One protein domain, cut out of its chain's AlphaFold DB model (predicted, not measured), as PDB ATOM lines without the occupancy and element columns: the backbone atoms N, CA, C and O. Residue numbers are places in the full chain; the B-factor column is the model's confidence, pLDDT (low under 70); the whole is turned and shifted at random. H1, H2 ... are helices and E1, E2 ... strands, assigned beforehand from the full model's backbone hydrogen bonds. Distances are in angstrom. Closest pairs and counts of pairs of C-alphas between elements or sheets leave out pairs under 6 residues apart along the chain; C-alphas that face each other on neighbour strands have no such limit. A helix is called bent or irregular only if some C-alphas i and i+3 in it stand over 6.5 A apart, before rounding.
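What this domain is: This is residues 334 to 397, 405 to 472 and 484 to 495 of the 1043 residues of an uncharacterized protein of Escherichia coli (UniProt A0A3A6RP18). A small sheet of four parallel strands forms the core of three layers, with H1 over one face and H2 and H3 over the other. The long H3 covers the sheet with residues 443 to 453 and its earlier part reaches beyond it, while residues 465 to 471 stick out after H4. The 144 printed residues hold four named helices and four named strands, E1 H1 E2 H2 E3 H3 E4 H4 along the chain, with sheet order E2 E1 E3 E4; the class is mixed, helices and strands, with under half of the residues in named elements. The whole is compact, with a radius of gyration of the C-alphas of 16.1 A and spans of 47 by 39 by 31 A.

How they stand to each other: E1, residues 337 to 341, is an inner strand. H1, residues 343 to 353, is on the sheet at a height of 7.9 A, over E2, residues 366 to 369; the closest C-alphas of these two are those of His 346 and Gly 369, 4.3 A apart. E1, H1 and E2 make a strand-helix-strand unit, two parallel neighbour strands with a helix between, its crossover right-handed; N 339 and O 366 are within hydrogen-bond range at 2.8 A. H2, residues 378 to 384, is on the opposite face from H1 and runs along the strands, at 5 degrees to E1 on the local plane. E2, H2 and E3, residues 391 to 395, make a split unit, with E1 between its strands in the sheet and a right-handed crossover; N 393 and O 338 of E3 and E1 are 2.8 A apart. H3, residues 429 to 453, is on the same face as H2, over E4, residues 454 to 457, at a height of 7.5 A. H2 and H3 are close but not clearly touching, with the C-alphas of Tyr 381 and Trp 446 closest at 7.5 A. E3 and E4 are parallel, with N 455 and O 392 2.8 A apart. H4, residues 459 to 463, is not on the sheet. Every O i to N i+4 pair is within hydrogen-bond range in H1, H2 and H4, and 19 of 21 are in H3.

Where its parts are: E1 begins at C-alpha 337 (17.519, -41.465, 32.987) and is 13.6 A long. H1 measures 15.0 A and E3 12.8 A. H3 measures 33.3 A from C-alpha 429 (45.091, -45.495, 55.943); it has a kink of 59 degrees near residue 447 and is irregular, with C-alphas 449 and 452 9.6 A apart. H4 ends at C-alpha 463 (33.002, -54.927, 46.009).

The domain as a whole: The C-alphas farthest apart, those of Glu 360 and Asn 409, are 51.0 A apart. Residues 398 to 404 and 473 to 483 are not printed, with C-alpha gaps of 16.6 A and 17.5 A. H1 to E2 is a long link. Confidence is under 70 at residues 334 to 336, 353 to 364, 388 and 469.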
ATOM      1  N   GLU A 334      10.462 -43.871  26.614       50.59
ATOM      2  CA  GLU A 334      11.533 -42.863  26.645       50.59
ATOM      3  C   GLU A 334      12.034 -42.700  28.092       50.59
ATOM      4  O   GLU A 334      11.433 -42.019  28.921       50.59
ATOM      5  N   SER A 335      13.137 -43.374  28.418       55.19
ATOM      6  CA  SER A 335      13.895 -43.136  29.643       55.19
ATOM      7  C   SER A 335      14.714 -41.851  29.469       55.19
ATOM      8  O   SER A 335      15.635 -41.802  28.654       55.19
ATOM      9  N   ASN A 336      14.382 -40.814  30.247       60.78
ATOM     10  CA  ASN A 336      15.238 -39.637  30.465       60.78
ATOM     11  C   ASN A 336      16.213 -39.883  31.639       60.78
ATOM     12  O   ASN A 336      16.572 -38.952  32.361       60.78
ATOM     13  N   ASP A 337      16.581 -41.136  31.915       73.62
ATOM     14  CA  ASP A 337      17.519 -41.465  32.987       73.62
ATOM     15  C   ASP A 337      18.954 -41.293  32.483       73.62
ATOM     16  O   ASP A 337      19.333 -41.812  31.433       73.62
ATOM     17  N   THR A 338      19.757 -40.532  33.224       82.81
ATOM     18  CA  THR A 338      21.133 -40.193  32.849       82.81
ATOM     19  C   THR A 338      22.135 -40.948  33.714       82.81
ATOM     20  O   THR A 338      21.986 -40.991  34.930       82.81
ATOM     21  N   PHE A 339      23.197 -41.498  33.125       87.00
ATOM     22  CA  PHE A 339      24.265 -42.197  33.848       87.00
ATOM     23  C   PHE A 339      25.543 -41.369  33.905       87.00
ATOM     24  O   PHE A 339      26.076 -40.938  32.885       87.00
ATOM     25  N   ILE A 340      26.083 -41.178  35.105       89.75
ATOM     26  CA  ILE A 340      27.285 -40.377  35.329       89.75
ATOM     27  C   ILE A 340      28.300 -41.196  36.111       89.75
ATOM     28  O   ILE A 340      27.960 -41.824  37.110       89.75
ATOM     29  N   GLY A 341      29.565 -41.182  35.697       90.50
ATOM     30  CA  GLY A 341      30.613 -41.831  36.482       90.50
ATOM     31  C   GLY A 341      32.002 -41.763  35.866       90.50
ATOM     32  O   GLY A 341      32.222 -41.154  34.822       90.50
ATOM     33  N   GLY A 342      32.959 -42.396  36.538       86.94
ATOM     34  CA  GLY A 342      34.336 -42.521  36.058       86.94
ATOM     35  C   GLY A 342      34.510 -43.648  35.032       86.94
ATOM     36  O   GLY A 342      33.718 -43.812  34.100       86.94
ATOM     37  N   ALA A 343      35.554 -44.459  35.224       84.56
ATOM     38  CA  ALA A 343      35.935 -45.525  34.295       84.56
ATOM     39  C   ALA A 343      34.820 -46.564  34.048       84.56
ATOM     40  O   ALA A 343      34.677 -47.044  32.926       84.56
ATOM     41  N   HIS A 344      33.996 -46.851  35.062       88.06
ATOM     42  CA  HIS A 344      32.861 -47.779  34.991       88.06
ATOM     43  C   HIS A 344      31.843 -47.387  33.906       88.06
ATOM     44  O   HIS A 344      31.537 -48.186  33.022       88.06
ATOM     45  N   VAL A 345      31.374 -46.133  33.920       88.75
ATOM     46  CA  VAL A 345      30.408 -45.616  32.931       88.75
ATOM     47  C   VAL A 345      31.075 -45.403  31.575       88.75
ATOM     48  O   VAL A 345      30.473 -45.686  30.543       88.75
ATOM     49  N   HIS A 346      32.338 -44.964  31.556       86.25
ATOM     50  CA  HIS A 346      33.090 -44.790  30.312       86.25
ATOM     51  C   HIS A 346      33.218 -46.096  29.514       86.25
ATOM     52  O   HIS A 346      32.973 -46.117  28.306       86.25
ATOM     53  N   ARG A 347      33.573 -47.195  30.191       81.38
ATOM     54  CA  ARG A 347      33.675 -48.519  29.568       81.38
ATOM     55  C   ARG A 347      32.314 -49.041  29.127       81.38
ATOM     56  O   ARG A 347      32.189 -49.503  27.998       81.38
ATOM     57  N   TRP A 348      31.278 -48.865  29.944       82.94
ATOM     58  CA  TRP A 348      29.920 -49.236  29.549       82.94
ATOM     59  C   TRP A 348      29.470 -48.505  28.269       82.94
ATOM     60  O   TRP A 348      29.027 -49.145  27.315       82.94
ATOM     61  N   LEU A 349      29.682 -47.185  28.191       79.12
ATOM     62  CA  LEU A 349      29.414 -46.375  26.996       79.12
ATOM     63  C   LEU A 349      30.163 -46.862  25.755       79.12
ATOM     64  O   LEU A 349      29.617 -46.834  24.652       79.12
ATOM     65  N   LYS A 350      31.411 -47.304  25.921       74.38
ATOM     66  CA  LYS A 350      32.203 -47.880  24.833       74.38
ATOM     67  C   LYS A 350      31.584 -49.190  24.343       74.38
ATOM     68  O   LYS A 350      31.378 -49.320  23.142       74.38
ATOM     69  N   CYS A 351      31.168 -50.081  25.242       73.06
ATOM     70  CA  CYS A 351      30.480 -51.321  24.874       73.06
ATOM     71  C   CYS A 351      29.162 -51.068  24.117       73.06
ATOM     72  O   CYS A 351      28.865 -51.746  23.135       73.06
ATOM     73  N   ILE A 352      28.391 -50.051  24.517       71.56
ATOM     74  CA  ILE A 352      27.178 -49.625  23.794       71.56
ATOM     75  C   ILE A 352      27.544 -49.059  22.420       71.56
ATOM     76  O   ILE A 352      26.950 -49.424  21.406       71.56
ATOM     77  N   LYS A 353      28.557 -48.184  22.366       67.38
ATOM     78  CA  LYS A 353      29.064 -47.609  21.117       67.38
ATOM     79  C   LYS A 353      29.519 -48.705  20.158       67.38
ATOM     80  O   LYS A 353      29.269 -48.565  18.968       67.38
ATOM     81  N   ASP A 354      30.150 -49.758  20.637       62.97
ATOM     82  CA  ASP A 354      30.686 -50.821  19.790       62.97
ATOM     83  C   ASP A 354      29.629 -51.883  19.430       62.97
ATOM     84  O   ASP A 354      29.939 -52.848  18.741       62.97
ATOM     85  N   GLY A 355      28.364 -51.684  19.833       63.00
ATOM     86  CA  GLY A 355      27.248 -52.560  19.467       63.00
ATOM     87  C   GLY A 355      27.270 -53.912  20.177       63.00
ATOM     88  O   GLY A 355      26.713 -54.877  19.663       63.00
ATOM     89  N   ILE A 356      27.919 -53.993  21.343       67.88
ATOM     90  CA  ILE A 356      28.057 -55.238  22.113       67.88
ATOM     91  C   ILE A 356      26.706 -55.679  22.703       67.88
ATOM     92  O   ILE A 356      26.467 -56.874  22.868       67.88
ATOM     93  N   PHE A 357      25.804 -54.733  22.995       67.50
ATOM     94  CA  PHE A 357      24.461 -55.009  23.515       67.50
ATOM     95  C   PHE A 357      23.414 -55.023  22.385       67.50
ATOM     96  O   PHE A 357      23.335 -54.042  21.638       67.50
ATOM     97  N   PRO A 358      22.577 -56.075  22.273       59.53
ATOM     98  CA  PRO A 358      21.466 -56.110  21.329       59.53
ATOM     99  C   PRO A 358      20.452 -54.983  21.617       59.53
ATOM    100  O   PRO A 358      20.015 -54.852  22.770       59.53
ATOM    101  N   PRO A 359      20.041 -54.187  20.612       52.47
ATOM    102  CA  PRO A 359      19.056 -53.113  20.782       52.47
ATOM    103  C   PRO A 359      17.697 -53.596  21.306       52.47
ATOM    104  O   PRO A 359      16.934 -52.817  21.865       52.47
ATOM    105  N   GLU A 360      17.379 -54.879  21.132       54.03
ATOM    106  CA  GLU A 360      16.111 -55.484  21.542       54.03
ATOM    107  C   GLU A 360      15.995 -55.655  23.066       54.03
ATOM    108  O   GLU A 360      14.899 -55.888  23.572       54.03
ATOM    109  N   ILE A 361      17.116 -55.583  23.792       57.94
ATOM    110  CA  ILE A 361      17.224 -55.918  25.225       57.94
ATOM    111  C   ILE A 361      17.738 -54.731  26.040       57.94
ATOM    112  O   ILE A 361      17.513 -54.656  27.244       57.94
ATOM    113  N   TYR A 362      18.426 -53.802  25.385       63.81
ATOM    114  CA  TYR A 362      19.077 -52.674  26.020       63.81
ATOM    115  C   TYR A 362      18.391 -51.364  25.617       63.81
ATOM    116  O   TYR A 362      18.326 -51.018  24.437       63.81
ATOM    117  N   GLN A 363      17.900 -50.618  26.606       64.88
ATOM    118  CA  GLN A 363      17.313 -49.300  26.403       64.88
ATOM    119  C   GLN A 363      18.420 -48.244  26.327       64.88
ATOM    120  O   GLN A 363      19.223 -48.128  27.258       64.88
ATOM    121  N   PRO A 364      18.492 -47.444  25.247       62.25
ATOM    122  CA  PRO A 364      19.505 -46.403  25.156       62.25
ATOM    123  C   PRO A 364      19.232 -45.301  26.182       62.25
ATOM    124  O   PRO A 364      18.114 -44.789  26.241       62.25
ATOM    125  N   PHE A 365      20.267 -44.877  26.898       72.38
ATOM    126  CA  PHE A 365      20.214 -43.811  27.899       72.38
ATOM    127  C   PHE A 365      21.265 -42.731  27.626       72.38
ATOM    128  O   PHE A 365      22.265 -42.986  26.947       72.38
ATOM    129  N   ASP A 366      21.059 -41.539  28.185       75.88
ATOM    130  CA  ASP A 366      22.080 -40.495  28.177       75.88
ATOM    131  C   ASP A 366      23.149 -40.817  29.218       75.88
ATOM    132  O   ASP A 366      22.853 -41.243  30.333       75.88
ATOM    133  N   ALA A 367      24.423 -40.635  28.879       81.88
ATOM    134  CA  ALA A 367      25.477 -40.833  29.860       81.88
ATOM    135  C   ALA A 367      26.718 -40.008  29.581       81.88
ATOM    136  O   ALA A 367      27.053 -39.692  28.438       81.88
ATOM    137  N   TYR A 368      27.461 -39.751  30.649       86.81
ATOM    138  CA  TYR A 368      28.780 -39.162  30.574       86.81
ATOM    139  C   TYR A 368      29.731 -39.879  31.529       86.81
ATOM    140  O   TYR A 368      29.507 -39.949  32.739       86.81
ATOM    141  N   GLY A 369      30.837 -40.379  30.980       86.12
ATOM    142  CA  GLY A 369      31.919 -40.919  31.785       86.12
ATOM    143  C   GLY A 369      33.283 -40.778  31.135       86.12
ATOM    144  O   GLY A 369      33.414 -40.766  29.908       86.12
ATOM    145  N   ALA A 370      34.310 -40.677  31.977       83.75
ATOM    146  CA  ALA A 370      35.705 -40.605  31.553       83.75
ATOM    147  C   ALA A 370      36.594 -41.537  32.389       83.75
ATOM    148  O   ALA A 370      36.287 -41.861  33.535       83.75
ATOM    149  N   GLY A 371      37.705 -41.994  31.811       81.38
ATOM    150  CA  GLY A 371      38.627 -42.913  32.478       81.38
ATOM    151  C   GLY A 371      39.314 -42.285  33.696       81.38
ATOM    152  O   GLY A 371      39.839 -41.179  33.610       81.38
ATOM    153  N   GLY A 372      39.316 -43.002  34.824       78.12
ATOM    154  CA  GLY A 372      40.108 -42.683  36.019       78.12
ATOM    155  C   GLY A 372      39.746 -41.391  36.759       78.12
ATOM    156  O   GLY A 372      40.452 -41.034  37.696       78.12
ATOM    157  N   ILE A 373      38.695 -40.671  36.370       89.38
ATOM    158  CA  ILE A 373      38.323 -39.422  37.043       89.38
ATOM    159  C   ILE A 373      37.582 -39.686  38.367       89.38
ATOM    160  O   ILE A 373      36.766 -40.612  38.440       89.38
ATOM    161  N   PRO A 374      37.832 -38.880  39.411       93.31
ATOM    162  CA  PRO A 374      37.129 -38.996  40.683       93.31
ATOM    163  C   PRO A 374      35.720 -38.390  40.640       93.31
ATOM    164  O   PRO A 374      35.425 -37.517  39.823       93.31
ATOM    165  N   VAL A 375      34.869 -38.776  41.599       94.38
ATOM    166  CA  VAL A 375      33.510 -38.214  41.775       94.38
ATOM    167  C   VAL A 375      33.510 -36.697  42.031       94.38
ATOM    168  O   VAL A 375      32.531 -36.007  41.753       94.38
ATOM    169  N   TRP A 376      34.634 -36.165  42.518       94.94
ATOM    170  CA  TRP A 376      34.867 -34.740  42.747       94.94
ATOM    171  C   TRP A 376      35.445 -33.993  41.529       94.94
ATOM    172  O   TRP A 376      35.799 -32.818  41.641       94.94
ATOM    173  N   SER A 377      35.524 -34.627  40.351       94.38
ATOM    174  CA  SER A 377      35.893 -33.938  39.106       94.38
ATOM    175  C   SER A 377      34.898 -32.824  38.788       94.38
ATOM    176  O   SER A 377      33.683 -33.038  38.717       94.38
ATOM    177  N   LYS A 378      35.431 -31.625  38.535       93.06
ATOM    178  CA  LYS A 378      34.631 -30.471  38.116       93.06
ATOM    179  C   LYS A 378      33.963 -30.741  36.765       93.06
ATOM    180  O   LYS A 378      32.758 -30.529  36.639       93.06
ATOM    181  N   LYS A 379      34.702 -31.283  35.792       90.50
ATOM    182  CA  LYS A 379      34.172 -31.629  34.467       90.50
ATOM    183  C   LYS A 379      33.010 -32.619  34.546       90.50
ATOM    184  O   LYS A 379      32.017 -32.439  33.843       90.50
ATOM    185  N   LEU A 380      33.114 -33.646  35.393       90.25
ATOM    186  CA  LEU A 380      32.044 -34.632  35.599       90.25
ATOM    187  C   LEU A 380      30.765 -33.967  36.126       90.25
ATOM    188  O   LEU A 380      29.680 -34.184  35.592       90.25
ATOM    189  N   TYR A 381      30.919 -33.105  37.131       91.44
ATOM    190  CA  TYR A 381      29.832 -32.383  37.793       91.44
ATOM    191  C   TYR A 381      29.124 -31.346  36.919       91.44
ATOM    192  O   TYR A 381      27.904 -31.166  37.005       91.44
ATOM    193  N   GLU A 382      29.878 -30.645  36.076       89.19
ATOM    194  CA  GLU A 382      29.321 -29.683  35.126       89.19
ATOM    195  C   GLU A 382      28.613 -30.394  33.971       89.19
ATOM    196  O   GLU A 382      27.485 -30.028  33.644       89.19
ATOM    197  N   SER A 383      29.210 -31.467  33.431       85.88
ATOM    198  CA  SER A 383      28.627 -32.239  32.322       85.88
ATOM    199  C   SER A 383      27.266 -32.829  32.692       85.88
ATOM    200  O   SER A 383      26.329 -32.735  31.904       85.88
ATOM    201  N   ALA A 384      27.113 -33.347  33.915       84.44
ATOM    202  CA  ALA A 384      25.829 -33.855  34.395       84.44
ATOM    203  C   ALA A 384      24.712 -32.796  34.402       84.44
ATOM    204  O   ALA A 384      23.564 -33.117  34.126       84.44
ATOM    205  N   GLY A 385      25.039 -31.525  34.667       76.69
ATOM    206  CA  GLY A 385      24.057 -30.434  34.649       76.69
ATOM    207  C   GLY A 385      23.664 -29.951  33.250       76.69
ATOM    208  O   GLY A 385      22.747 -29.149  33.138       76.69
ATOM    209  N   SER A 386      24.369 -30.398  32.206       76.44
ATOM    210  CA  SER A 386      24.097 -30.029  30.809       76.44
ATOM    211  C   SER A 386      23.253 -31.056  30.048       76.44
ATOM    212  O   SER A 386      22.842 -30.794  28.921       76.44
ATOM    213  N   LEU A 387      23.009 -32.224  30.651       72.56
ATOM    214  CA  LEU A 387      22.197 -33.295  30.079       72.56
ATOM    215  C   LEU A 387      20.722 -33.099  30.453       72.56
ATOM    216  O   LEU A 387      20.415 -32.490  31.476       72.56
ATOM    217  N   ASN A 388      19.808 -33.607  29.628       67.81
ATOM    218  CA  ASN A 388      18.383 -33.610  29.947       67.81
ATOM    219  C   ASN A 388      18.078 -34.835  30.823       67.81
ATOM    220  O   ASN A 388      18.291 -35.957  30.374       67.81
ATOM    221  N   TYR A 389      17.612 -34.646  32.061       74.38
ATOM    222  CA  TYR A 389      17.431 -35.755  33.005       74.38
ATOM    223  C   TYR A 389      16.088 -35.718  33.748       74.38
ATOM    224  O   TYR A 389      15.640 -34.677  34.224       74.38
ATOM    225  N   LYS A 390      15.477 -36.899  33.903       75.25
ATOM    226  CA  LYS A 390      14.426 -37.199  34.892       75.25
ATOM    227  C   LYS A 390      15.039 -37.772  36.172       75.25
ATOM    228  O   LYS A 390      14.605 -37.421  37.264       75.25
ATOM    229  N   SER A 391      16.059 -38.617  36.032       83.06
ATOM    230  CA  SER A 391      16.899 -39.095  37.132       83.06
ATOM    231  C   SER A 391      18.375 -39.120  36.720       83.06
ATOM    232  O   SER A 391      18.695 -39.226  35.535       83.06
ATOM    233  N   ILE A 392      19.279 -38.993  37.693       89.00
ATOM    234  CA  ILE A 392      20.731 -39.077  37.514       89.00
ATOM    235  C   ILE A 392      21.248 -40.244  38.342       89.00
ATOM    236  O   ILE A 392      21.201 -40.220  39.566       89.00
ATOM    237  N   ASN A 393      21.806 -41.240  37.668       90.81
ATOM    238  CA  ASN A 393      22.430 -42.409  38.260       90.81
ATOM    239  C   ASN A 393      23.944 -42.185  38.338       90.81
ATOM    240  O   ASN A 393      24.661 -42.329  37.344       90.81
ATOM    241  N   LEU A 394      24.430 -41.800  39.519       93.56
ATOM    242  CA  LEU A 394      25.843 -41.551  39.785       93.56
ATOM    243  C   LEU A 394      26.536 -42.841  40.242       93.56
ATOM    244  O   LEU A 394      26.354 -43.293  41.373       93.56
ATOM    245  N   ILE A 395      27.368 -43.409  39.370       93.62
ATOM    246  CA  ILE A 395      28.198 -44.579  39.667       93.62
ATOM    247  C   ILE A 395      29.535 -44.108  40.241       93.62
ATOM    248  O   ILE A 395      30.389 -43.558  39.533       93.62
ATOM    249  N   VAL A 396      29.717 -44.330  41.540       93.12
ATOM    250  CA  VAL A 396      30.895 -43.903  42.292       93.12
ATOM    251  C   VAL A 396      31.946 -45.013  42.271       93.12
ATOM    252  O   VAL A 396      31.708 -46.115  42.763       93.12
ATOM    253  N   GLY A 397      33.103 -44.706  41.680       90.06
ATOM    254  CA  GLY A 397      34.270 -45.593  41.664       90.06
ATOM    255  C   GLY A 397      35.127 -45.487  42.930       90.06
ATOM    256  O   GLY A 397      34.702 -44.918  43.936       90.06
ATOM    257  N   VAL A 405      46.158 -35.439  44.546       94.44
ATOM    258  CA  VAL A 405      45.720 -34.126  45.044       94.44
ATOM    259  C   VAL A 405      46.231 -33.831  46.455       94.44
ATOM    260  O   VAL A 405      46.432 -32.672  46.800       94.44
ATOM    261  N   LEU A 406      46.486 -34.868  47.260       92.44
ATOM    262  CA  LEU A 406      46.972 -34.718  48.633       92.44
ATOM    263  C   LEU A 406      48.409 -34.186  48.705       92.44
ATOM    264  O   LEU A 406      48.821 -33.705  49.754       92.44
ATOM    265  N   THR A 407      49.171 -34.254  47.610       91.12
ATOM    266  CA  THR A 407      50.534 -33.705  47.547       91.12
ATOM    267  C   THR A 407      50.574 -32.276  47.001       91.12
ATOM    268  O   THR A 407      51.640 -31.660  46.983       91.12
ATOM    269  N   ASP A 408      49.431 -31.724  46.576       89.75
ATOM    270  CA  ASP A 408      49.329 -30.375  46.029       89.75
ATOM    271  C   ASP A 408      48.672 -29.408  47.023       89.75
ATOM    272  O   ASP A 408      47.453 -29.244  47.079       89.75
ATOM    273  N   ASN A 409      49.508 -28.684  47.769       79.56
ATOM    274  CA  ASN A 409      49.065 -27.689  48.751       79.56
ATOM    275  C   ASN A 409      48.263 -26.518  48.140       79.56
ATOM    276  O   ASN A 409      47.663 -25.739  48.881       79.56
ATOM    277  N   LYS A 410      48.237 -26.357  46.808       79.69
ATOM    278  CA  LYS A 410      47.437 -25.330  46.116       79.69
ATOM    279  C   LYS A 410      46.032 -25.825  45.746       79.69
ATOM    280  O   LYS A 410      45.176 -25.012  45.392       79.69
ATOM    281  N   ALA A 411      45.754 -27.125  45.858       81.94
ATOM    282  CA  ALA A 411      44.490 -27.756  45.479       81.94
ATOM    283  C   ALA A 411      43.397 -27.649  46.569       81.94
ATOM    284  O   ALA A 411      42.852 -28.643  47.048       81.94
ATOM    285  N   THR A 412      43.034 -26.423  46.957       80.88
ATOM    286  CA  THR A 412      42.116 -26.161  48.088       80.88
ATOM    287  C   THR A 412      40.624 -26.296  47.759       80.88
ATOM    288  O   THR A 412      39.797 -26.456  48.656       80.88
ATOM    289  N   LYS A 413      40.236 -26.238  46.478       90.75
ATOM    290  CA  LYS A 413      38.828 -26.368  46.054       90.75
ATOM    291  C   LYS A 413      38.355 -27.816  46.181       90.75
ATOM    292  O   LYS A 413      39.124 -28.719  45.888       90.75
ATOM    293  N   LEU A 414      37.082 -28.042  46.528       92.06
ATOM    294  CA  LEU A 414      36.480 -29.387  46.565       92.06
ATOM    295  C   LEU A 414      36.325 -30.001  45.161       92.06
ATOM    296  O   LEU A 414      36.751 -31.129  44.935       92.06
ATOM    297  N   MET A 415      35.748 -29.247  44.216       93.25
ATOM    298  CA  MET A 415      35.562 -29.686  42.825       93.25
ATOM    299  C   MET A 415      36.659 -29.093  41.941       93.25
ATOM    300  O   MET A 415      36.728 -27.870  41.781       93.25
ATOM    301  N   LEU A 416      37.506 -29.939  41.363       93.25
ATOM    302  CA  LEU A 416      38.572 -29.544  40.439       93.25
ATOM    303  C   LEU A 416      38.928 -30.692  39.493       93.25
ATOM    304  O   LEU A 416      38.600 -31.846  39.755       93.25
ATOM    305  N   ASP A 417      39.598 -30.356  38.398       91.31
ATOM    306  CA  ASP A 417      40.129 -31.315  37.431       91.31
ATOM    307  C   ASP A 417      41.662 -31.381  37.535       91.31
ATOM    308  O   ASP A 417      42.270 -30.609  38.274       91.31
ATOM    309  N   GLY A 418      42.287 -32.293  36.788       88.81
ATOM    310  CA  GLY A 418      43.751 -32.430  36.717       88.81
ATOM    311  C   GLY A 418      44.326 -33.613  37.499       88.81
ATOM    312  O   GLY A 418      45.481 -33.965  37.287       88.81
ATOM    313  N   TYR A 419      43.515 -34.283  38.320       91.50
ATOM    314  CA  TYR A 419      43.906 -35.489  39.053       91.50
ATOM    315  C   TYR A 419      42.995 -36.649  38.649       91.50
ATOM    316  O   TYR A 419      41.770 -36.525  38.638       91.50
ATOM    317  N   ALA A 420      43.605 -37.776  38.306       88.75
ATOM    318  CA  ALA A 420      42.936 -38.995  37.876       88.75
ATOM    319  C   ALA A 420      43.750 -40.214  38.335       88.75
ATOM    320  O   ALA A 420      44.915 -40.077  38.702       88.75
ATOM    321  N   ALA A 421      43.135 -41.395  38.276       88.56
ATOM    322  CA  ALA A 421      43.684 -42.685  38.686       88.56
ATOM    323  C   ALA A 421      44.151 -42.723  40.155       88.56
ATOM    324  O   ALA A 421      44.048 -41.746  40.895       88.56
ATOM    325  N   VAL A 422      44.606 -43.892  40.608       90.19
ATOM    326  CA  VAL A 422      45.209 -44.055  41.936       90.19
ATOM    327  C   VAL A 422      46.725 -44.050  41.787       90.19
ATOM    328  O   VAL A 422      47.285 -44.862  41.053       90.19
ATOM    329  N   THR A 423      47.392 -43.168  42.520       93.06
ATOM    330  CA  THR A 423      48.847 -43.181  42.688       93.06
ATOM    331  C   THR A 423      49.192 -44.191  43.774       93.06
ATOM    332  O   THR A 423      48.867 -43.987  44.944       93.06
ATOM    333  N   THR A 424      49.820 -45.302  43.386       90.94
ATOM    334  CA  THR A 424      50.056 -46.464  44.260       90.94
ATOM    335  C   THR A 424      50.944 -46.158  45.463       90.94
ATOM    336  O   THR A 424      50.687 -46.680  46.543       90.94
ATOM    337  N   SER A 425      51.933 -45.272  45.318       93.38
ATOM    338  CA  SER A 425      52.827 -44.858  46.410       93.38
ATOM    339  C   SER A 425      52.139 -44.050  47.517       93.38
ATOM    340  O   SER A 425      52.718 -43.871  48.582       93.38
ATOM    341  N   LEU A 426      50.914 -43.567  47.284       93.12
ATOM    342  CA  LEU A 426      50.148 -42.758  48.235       93.12
ATOM    343  C   LEU A 426      49.028 -43.548  48.930       93.12
ATOM    344  O   LEU A 426      48.231 -42.946  49.647       93.12
ATOM    345  N   ILE A 427      48.940 -44.865  48.721       92.31
ATOM    346  CA  ILE A 427      47.934 -45.722  49.364       92.31
ATOM    347  C   ILE A 427      48.367 -46.010  50.807       92.31
ATOM    348  O   ILE A 427      49.324 -46.747  51.037       92.31
ATOM    349  N   ASN A 428      47.655 -45.434  51.775       91.94
ATOM    350  CA  ASN A 428      47.785 -45.714  53.205       91.94
ATOM    351  C   ASN A 428      46.502 -45.283  53.938       91.94
ATOM    352  O   ASN A 428      45.697 -44.532  53.390       91.94
ATOM    353  N   SER A 429      46.324 -45.733  55.182       89.19
ATOM    354  CA  SER A 429      45.091 -45.495  55.943       89.19
ATOM    355  C   SER A 429      44.760 -44.012  56.148       89.19
ATOM    356  O   SER A 429      43.591 -43.646  56.104       89.19
ATOM    357  N   GLU A 430      45.761 -43.152  56.354       92.44
ATOM    358  CA  GLU A 430      45.556 -41.713  56.571       92.44
ATOM    359  C   GLU A 430      45.047 -41.031  55.293       92.44
ATOM    360  O   GLU A 430      43.997 -40.385  55.294       92.44
ATOM    361  N   ASN A 431      45.736 -41.257  54.176       93.94
ATOM    362  CA  ASN A 431      45.350 -40.728  52.871       93.94
ATOM    363  C   ASN A 431      43.992 -41.268  52.405       93.94
ATOM    364  O   ASN A 431      43.194 -40.516  51.844       93.94
ATOM    365  N   ASP A 432      43.706 -42.548  52.648       91.50
ATOM    366  CA  ASP A 432      42.436 -43.171  52.274       91.50
ATOM    367  C   ASP A 432      41.256 -42.539  53.042       91.50
ATOM    368  O   ASP A 432      40.205 -42.289  52.446       91.50
ATOM    369  N   ILE A 433      41.442 -42.186  54.323       91.31
ATOM    370  CA  ILE A 433      40.449 -41.445  55.122       91.31
ATOM    371  C   ILE A 433      40.223 -40.038  54.551       91.31
ATOM    372  O   ILE A 433      39.072 -39.639  54.353       91.31
ATOM    373  N   LEU A 434      41.292 -39.295  54.242       93.62
ATOM    374  CA  LEU A 434      41.186 -37.947  53.662       93.62
ATOM    375  C   LEU A 434      40.464 -37.971  52.308       93.62
ATOM    376  O   LEU A 434      39.582 -37.149  52.035       93.62
ATOM    377  N   MET A 435      40.792 -38.949  51.465       94.94
ATOM    378  CA  MET A 435      40.154 -39.136  50.166       94.94
ATOM    379  C   MET A 435      38.683 -39.539  50.286       94.94
ATOM    380  O   MET A 435      37.845 -39.024  49.540       94.94
ATOM    381  N   MET A 436      38.341 -40.395  51.249       93.38
ATOM    382  CA  MET A 436      36.955 -40.737  51.558       93.38
ATOM    383  C   MET A 436      36.152 -39.502  51.986       93.38
ATOM    384  O   MET A 436      35.097 -39.235  51.411       93.38
ATOM    385  N   GLN A 437      36.659 -38.713  52.938       92.88
ATOM    386  CA  GLN A 437      36.000 -37.484  53.401       92.88
ATOM    387  C   GLN A 437      35.760 -36.500  52.253       92.88
ATOM    388  O   GLN A 437      34.682 -35.906  52.135       92.88
ATOM    389  N   ARG A 438      36.745 -36.364  51.359       94.81
ATOM    390  CA  ARG A 438      36.630 -35.547  50.153       94.81
ATOM    391  C   ARG A 438      35.551 -36.067  49.200       94.81
ATOM    392  O   ARG A 438      34.745 -35.274  48.715       94.81
ATOM    393  N   CYS A 439      35.513 -37.374  48.941       95.25
ATOM    394  CA  CYS A 439      34.499 -37.989  48.082       95.25
ATOM    395  C   CYS A 439      33.088 -37.796  48.647       95.25
ATOM    396  O   CYS A 439      32.207 -37.350  47.917       95.25
ATOM    397  N   LEU A 440      32.886 -38.045  49.942       94.62
ATOM    398  CA  LEU A 440      31.595 -37.849  50.611       94.62
ATOM    399  C   LEU A 440      31.161 -36.377  50.588       94.62
ATOM    400  O   LEU A 440      30.007 -36.079  50.283       94.62
ATOM    401  N   SER A 441      32.092 -35.442  50.801       94.75
ATOM    402  CA  SER A 441      31.817 -34.002  50.681       94.75
ATOM    403  C   SER A 441      31.390 -33.611  49.263       94.75
ATOM    404  O   SER A 441      30.483 -32.800  49.077       94.75
ATOM    405  N   ALA A 442      32.017 -34.198  48.240       95.38
ATOM    406  CA  ALA A 442      31.620 -33.976  46.857       95.38
ATOM    407  C   ALA A 442      30.243 -34.574  46.558       95.38
ATOM    408  O   ALA A 442      29.423 -33.902  45.940       95.38
ATOM    409  N   ILE A 443      29.955 -35.789  47.031       94.94
ATOM    410  CA  ILE A 443      28.644 -36.439  46.881       94.94
ATOM    411  C   ILE A 443      27.545 -35.621  47.560       94.94
ATOM    412  O   ILE A 443      26.485 -35.433  46.970       94.94
ATOM    413  N   LYS A 444      27.813 -35.027  48.727       93.81
ATOM    414  CA  LYS A 444      26.886 -34.078  49.355       93.81
ATOM    415  C   LYS A 444      26.553 -32.910  48.423       93.81
ATOM    416  O   LYS A 444      25.386 -32.589  48.238       93.81
ATOM    417  N   ARG A 445      27.554 -32.354  47.737       93.88
ATOM    418  CA  ARG A 445      27.362 -31.297  46.729       93.88
ATOM    419  C   ARG A 445      26.636 -31.772  45.458       93.88
ATOM    420  O   ARG A 445      25.973 -30.969  44.798       93.88
ATOM    421  N   TRP A 446      26.756 -33.050  45.086       94.00
ATOM    422  CA  TRP A 446      25.902 -33.673  44.064       94.00
ATOM    423  C   TRP A 446      24.445 -33.727  44.543       94.00
ATOM    424  O   TRP A 446      23.555 -33.275  43.823       94.00
ATOM    425  N   ASN A 447      24.214 -34.200  45.768       91.19
ATOM    426  CA  ASN A 447      22.887 -34.320  46.372       91.19
ATOM    427  C   ASN A 447      22.196 -32.955  46.536       91.19
ATOM    428  O   ASN A 447      21.013 -32.824  46.249       91.19
ATOM    429  N   GLU A 448      22.939 -31.915  46.915       91.31
ATOM    430  CA  GLU A 448      22.444 -30.533  47.016       91.31
ATOM    431  C   GLU A 448      22.073 -29.914  45.661       91.31
ATOM    432  O   GLU A 448      21.256 -29.006  45.615       91.31
ATOM    433  N   LYS A 449      22.679 -30.354  44.551       90.44
ATOM    434  CA  LYS A 449      22.375 -29.803  43.219       90.44
ATOM    435  C   LYS A 449      21.223 -30.532  42.536       90.44
ATOM    436  O   LYS A 449      20.409 -29.901  41.870       90.44
ATOM    437  N   PHE A 450      21.203 -31.857  42.643       88.88
ATOM    438  CA  PHE A 450      20.295 -32.712  41.878       88.88
ATOM    439  C   PHE A 450      19.141 -33.275  42.720       88.88
ATOM    440  O   PHE A 450      18.150 -33.736  42.154       88.88
ATOM    441  N   HIS A 451      19.228 -33.181  44.051       83.12
ATOM    442  CA  HIS A 451      18.192 -33.556  45.017       83.12
ATOM    443  C   HIS A 451      17.535 -34.910  44.693       83.12
ATOM    444  O   HIS A 451      18.227 -35.851  44.315       83.12
ATOM    445  N   GLY A 452      16.207 -35.026  44.824       79.69
ATOM    446  CA  GLY A 452      15.459 -36.275  44.636       79.69
ATOM    447  C   GLY A 452      15.575 -36.928  43.250       79.69
ATOM    448  O   GLY A 452      15.063 -38.029  43.071       79.69
ATOM    449  N   ALA A 453      16.246 -36.292  42.281       86.19
ATOM    450  CA  ALA A 453      16.574 -36.908  40.998       86.19
ATOM    451  C   ALA A 453      17.860 -37.755  41.047       86.19
ATOM    452  O   ALA A 453      18.063 -38.582  40.162       86.19
ATOM    453  N   LEU A 454      18.737 -37.569  42.040       91.19
ATOM    454  CA  LEU A 454      20.002 -38.296  42.153       91.19
ATOM    455  C   LEU A 454      19.789 -39.679  42.786       91.19
ATOM    456  O   LEU A 454      19.172 -39.794  43.840       91.19
ATOM    457  N   LYS A 455      20.357 -40.714  42.170       92.00
ATOM    458  CA  LYS A 455      20.558 -42.056  42.726       92.00
ATOM    459  C   LYS A 455      22.055 -42.342  42.765       92.00
ATOM    460  O   LYS A 455      22.757 -42.090  41.784       92.00
ATOM    461  N   ILE A 456      22.555 -42.863  43.879       93.38
ATOM    462  CA  ILE A 456      23.990 -43.090  44.094       93.38
ATOM    463  C   ILE A 456      24.267 -44.589  44.176       93.38
ATOM    464  O   ILE A 456      23.637 -45.304  44.950       93.38
ATOM    465  N   VAL A 457      25.250 -45.051  43.403       93.94
ATOM    466  CA  VAL A 457      25.735 -46.434  43.435       93.94
ATOM    467  C   VAL A 457      27.191 -46.440  43.872       93.94
ATOM    468  O   VAL A 457      28.079 -46.030  43.122       93.94
ATOM    469  N   PHE A 458      27.448 -46.939  45.077       94.19
ATOM    470  CA  PHE A 458      28.794 -47.113  45.622       94.19
ATOM    471  C   PHE A 458      29.430 -48.425  45.138       94.19
ATOM    472  O   PHE A 458      29.671 -49.346  45.919       94.19
ATOM    473  N   TRP A 459      29.690 -48.502  43.831       93.38
ATOM    474  CA  TRP A 459      30.113 -49.723  43.142       93.38
ATOM    475  C   TRP A 459      31.406 -50.320  43.725       93.38
ATOM    476  O   TRP A 459      31.395 -51.441  44.238       93.38
ATOM    477  N   ASP A 460      32.509 -49.565  43.727       92.00
ATOM    478  CA  ASP A 460      33.799 -50.064  44.226       92.00
ATOM    479  C   ASP A 460      33.782 -50.275  45.737       92.00
ATOM    480  O   ASP A 460      34.375 -51.233  46.227       92.00
ATOM    481  N   LEU A 461      33.121 -49.386  46.487       91.88
ATOM    482  CA  LEU A 461      33.051 -49.495  47.947       91.88
ATOM    483  C   LEU A 461      32.384 -50.814  48.352       91.88
ATOM    484  O   LEU A 461      32.872 -51.475  49.266       91.88
ATOM    485  N   PHE A 462      31.328 -51.225  47.640       92.62
ATOM    486  CA  PHE A 462      30.676 -52.503  47.888       92.62
ATOM    487  C   PHE A 462      31.610 -53.684  47.587       92.62
ATOM    488  O   PHE A 462      31.812 -54.544  48.443       92.62
ATOM    489  N   PHE A 463      32.208 -53.752  46.394       91.31
ATOM    490  CA  PHE A 463      33.002 -54.927  46.009       91.31
ATOM    491  C   PHE A 463      34.360 -55.031  46.715       91.31
ATOM    492  O   PHE A 463      34.887 -56.134  46.860       91.31
ATOM    493  N   LYS A 464      34.893 -53.924  47.240       88.25
ATOM    494  CA  LYS A 464      36.089 -53.917  48.098       88.25
ATOM    495  C   LYS A 464      35.889 -54.557  49.468       88.25
ATOM    496  O   LYS A 464      36.873 -54.815  50.156       88.25
ATOM    497  N   GLN A 465      34.646 -54.831  49.865       89.25
ATOM    498  CA  GLN A 465      34.367 -55.627  51.060       89.25
ATOM    499  C   GLN A 465      34.950 -57.039  50.950       89.25
ATOM    500  O   GLN A 465      35.174 -57.682  51.968       89.25
ATOM    501  N   TYR A 466      35.220 -57.523  49.736       86.06
ATOM    502  CA  TYR A 466      35.781 -58.843  49.495       86.06
ATOM    503  C   TYR A 466      37.306 -58.780  49.354       86.06
ATOM    504  O   TYR A 466      37.844 -57.989  48.578       86.06
ATOM    505  N   ASN A 467      38.012 -59.636  50.094       79.81
ATOM    506  CA  ASN A 467      39.460 -59.789  49.980       79.81
ATOM    507  C   ASN A 467      39.848 -60.564  48.699       79.81
ATOM    508  O   ASN A 467      39.001 -61.010  47.926       79.81
ATOM    509  N   HIS A 468      41.151 -60.759  48.479       70.19
ATOM    510  CA  HIS A 468      41.672 -61.489  47.314       70.19
ATOM    511  C   HIS A 468      41.251 -62.972  47.255       70.19
ATOM    512  O   HIS A 468      41.294 -63.560  46.179       70.19
ATOM    513  N   LEU A 469      40.826 -63.559  48.381       68.75
ATOM    514  CA  LEU A 469      40.269 -64.915  48.479       68.75
ATOM    515  C   LEU A 469      38.735 -64.934  48.332       68.75
ATOM    516  O   LEU A 469      38.119 -65.997  48.349       68.75
ATOM    517  N   GLY A 470      38.099 -63.768  48.177       74.50
ATOM    518  CA  GLY A 470      36.648 -63.634  48.077       74.50
ATOM    519  C   GLY A 470      35.902 -63.710  49.411       74.50
ATOM    520  O   GLY A 470      34.686 -63.902  49.413       74.50
ATOM    521  N   GLU A 471      36.596 -63.559  50.537       82.06
ATOM    522  CA  GLU A 471      35.997 -63.507  51.871       82.06
ATOM    523  C   GLU A 471      35.694 -62.062  52.278       82.06
ATOM    524  O   GLU A 471      36.408 -61.131  51.898       82.06
ATOM    525  N   LEU A 472      34.643 -61.874  53.076       84.94
ATOM    526  CA  LEU A 472      34.257 -60.557  53.573       84.94
ATOM    527  C   LEU A 472      35.259 -60.049  54.619       84.94
ATOM    528  O   LEU A 472      35.505 -60.693  55.639       84.94
ATOM    529  N   ILE A 484      26.401 -45.804  54.321       88.06
ATOM    530  CA  ILE A 484      24.963 -45.773  54.011       88.06
ATOM    531  C   ILE A 484      24.145 -45.250  55.195       88.06
ATOM    532  O   ILE A 484      23.271 -44.405  55.016       88.06
ATOM    533  N   SER A 485      24.421 -45.727  56.410       86.12
ATOM    534  CA  SER A 485      23.623 -45.384  57.593       86.12
ATOM    535  C   SER A 485      23.865 -43.960  58.104       86.12
ATOM    536  O   SER A 485      22.915 -43.294  58.513       86.12
ATOM    537  N   LYS A 486      25.112 -43.467  58.064       86.25
ATOM    538  CA  LYS A 486      25.484 -42.116  58.529       86.25
ATOM    539  C   LYS A 486      25.132 -41.014  57.531       86.25
ATOM    540  O   LYS A 486      25.150 -39.849  57.917       86.25
ATOM    541  N   HIS A 487      24.811 -41.375  56.288       84.94
ATOM    542  CA  HIS A 487      24.411 -40.448  55.231       84.94
ATOM    543  C   HIS A 487      23.021 -40.784  54.679       84.94
ATOM    544  O   HIS A 487      22.842 -40.981  53.476       84.94
ATOM    545  N   CYS A 488      22.023 -40.862  55.563       81.62
ATOM    546  CA  CYS A 488      20.642 -41.182  55.195       81.62
ATOM    547  C   CYS A 488      19.988 -40.137  54.271       81.62
ATOM    548  O   CYS A 488      18.953 -40.411  53.666       81.62
ATOM    549  N   GLU A 489      20.592 -38.954  54.124       83.81
ATOM    550  CA  GLU A 489      20.203 -37.942  53.144       83.81
ATOM    551  C   GLU A 489      20.531 -38.328  51.692       83.81
ATOM    552  O   GLU A 489      20.035 -37.684  50.761       83.81
ATOM    553  N   PHE A 490      21.384 -39.335  51.474       88.12
ATOM    554  CA  PHE A 490      21.726 -39.840  50.149       88.12
ATOM    555  C   PHE A 490      20.722 -40.902  49.702       88.12
ATOM    556  O   PHE A 490      20.494 -41.901  50.379       88.12
ATOM    557  N   ASN A 491      20.178 -40.737  48.497       89.69
ATOM    558  CA  ASN A 491      19.380 -41.767  47.840       89.69
ATOM    559  C   ASN A 491      20.304 -42.850  47.249       89.69
ATOM    560  O   ASN A 491      20.659 -42.823  46.065       89.69
ATOM    561  N   VAL A 492      20.774 -43.751  48.111       91.06
ATOM    562  CA  VAL A 492      21.711 -44.825  47.765       91.06
ATOM    563  C   VAL A 492      20.958 -46.068  47.307       91.06
ATOM    564  O   VAL A 492      20.010 -46.511  47.950       91.06
ATOM    565  N   VAL A 493      21.425 -46.676  46.218       91.25
ATOM    566  CA  VAL A 493      20.981 -48.006  45.800       91.25
ATOM    567  C   VAL A 493      21.796 -49.045  46.561       91.25
ATOM    568  O   VAL A 493      22.973 -49.258  46.268       91.25
ATOM    569  N   ASP A 494      21.182 -49.659  47.571       90.81
ATOM    570  CA  ASP A 494      21.892 -50.530  48.503       90.81
ATOM    571  C   ASP A 494      22.112 -51.949  47.956       90.81
ATOM    572  O   ASP A 494      21.174 -52.700  47.700       90.81
ATOM    573  N   PHE A 495      23.379 -52.337  47.812       93.94
ATOM    574  CA  PHE A 495      23.793 -53.660  47.355       93.94
ATOM    575  C   PHE A 495      23.900 -54.712  48.474       93.94
ATOM    576  O   PHE A 495      24.163 -55.872  48.150       93.94
TER     577      PHE A 495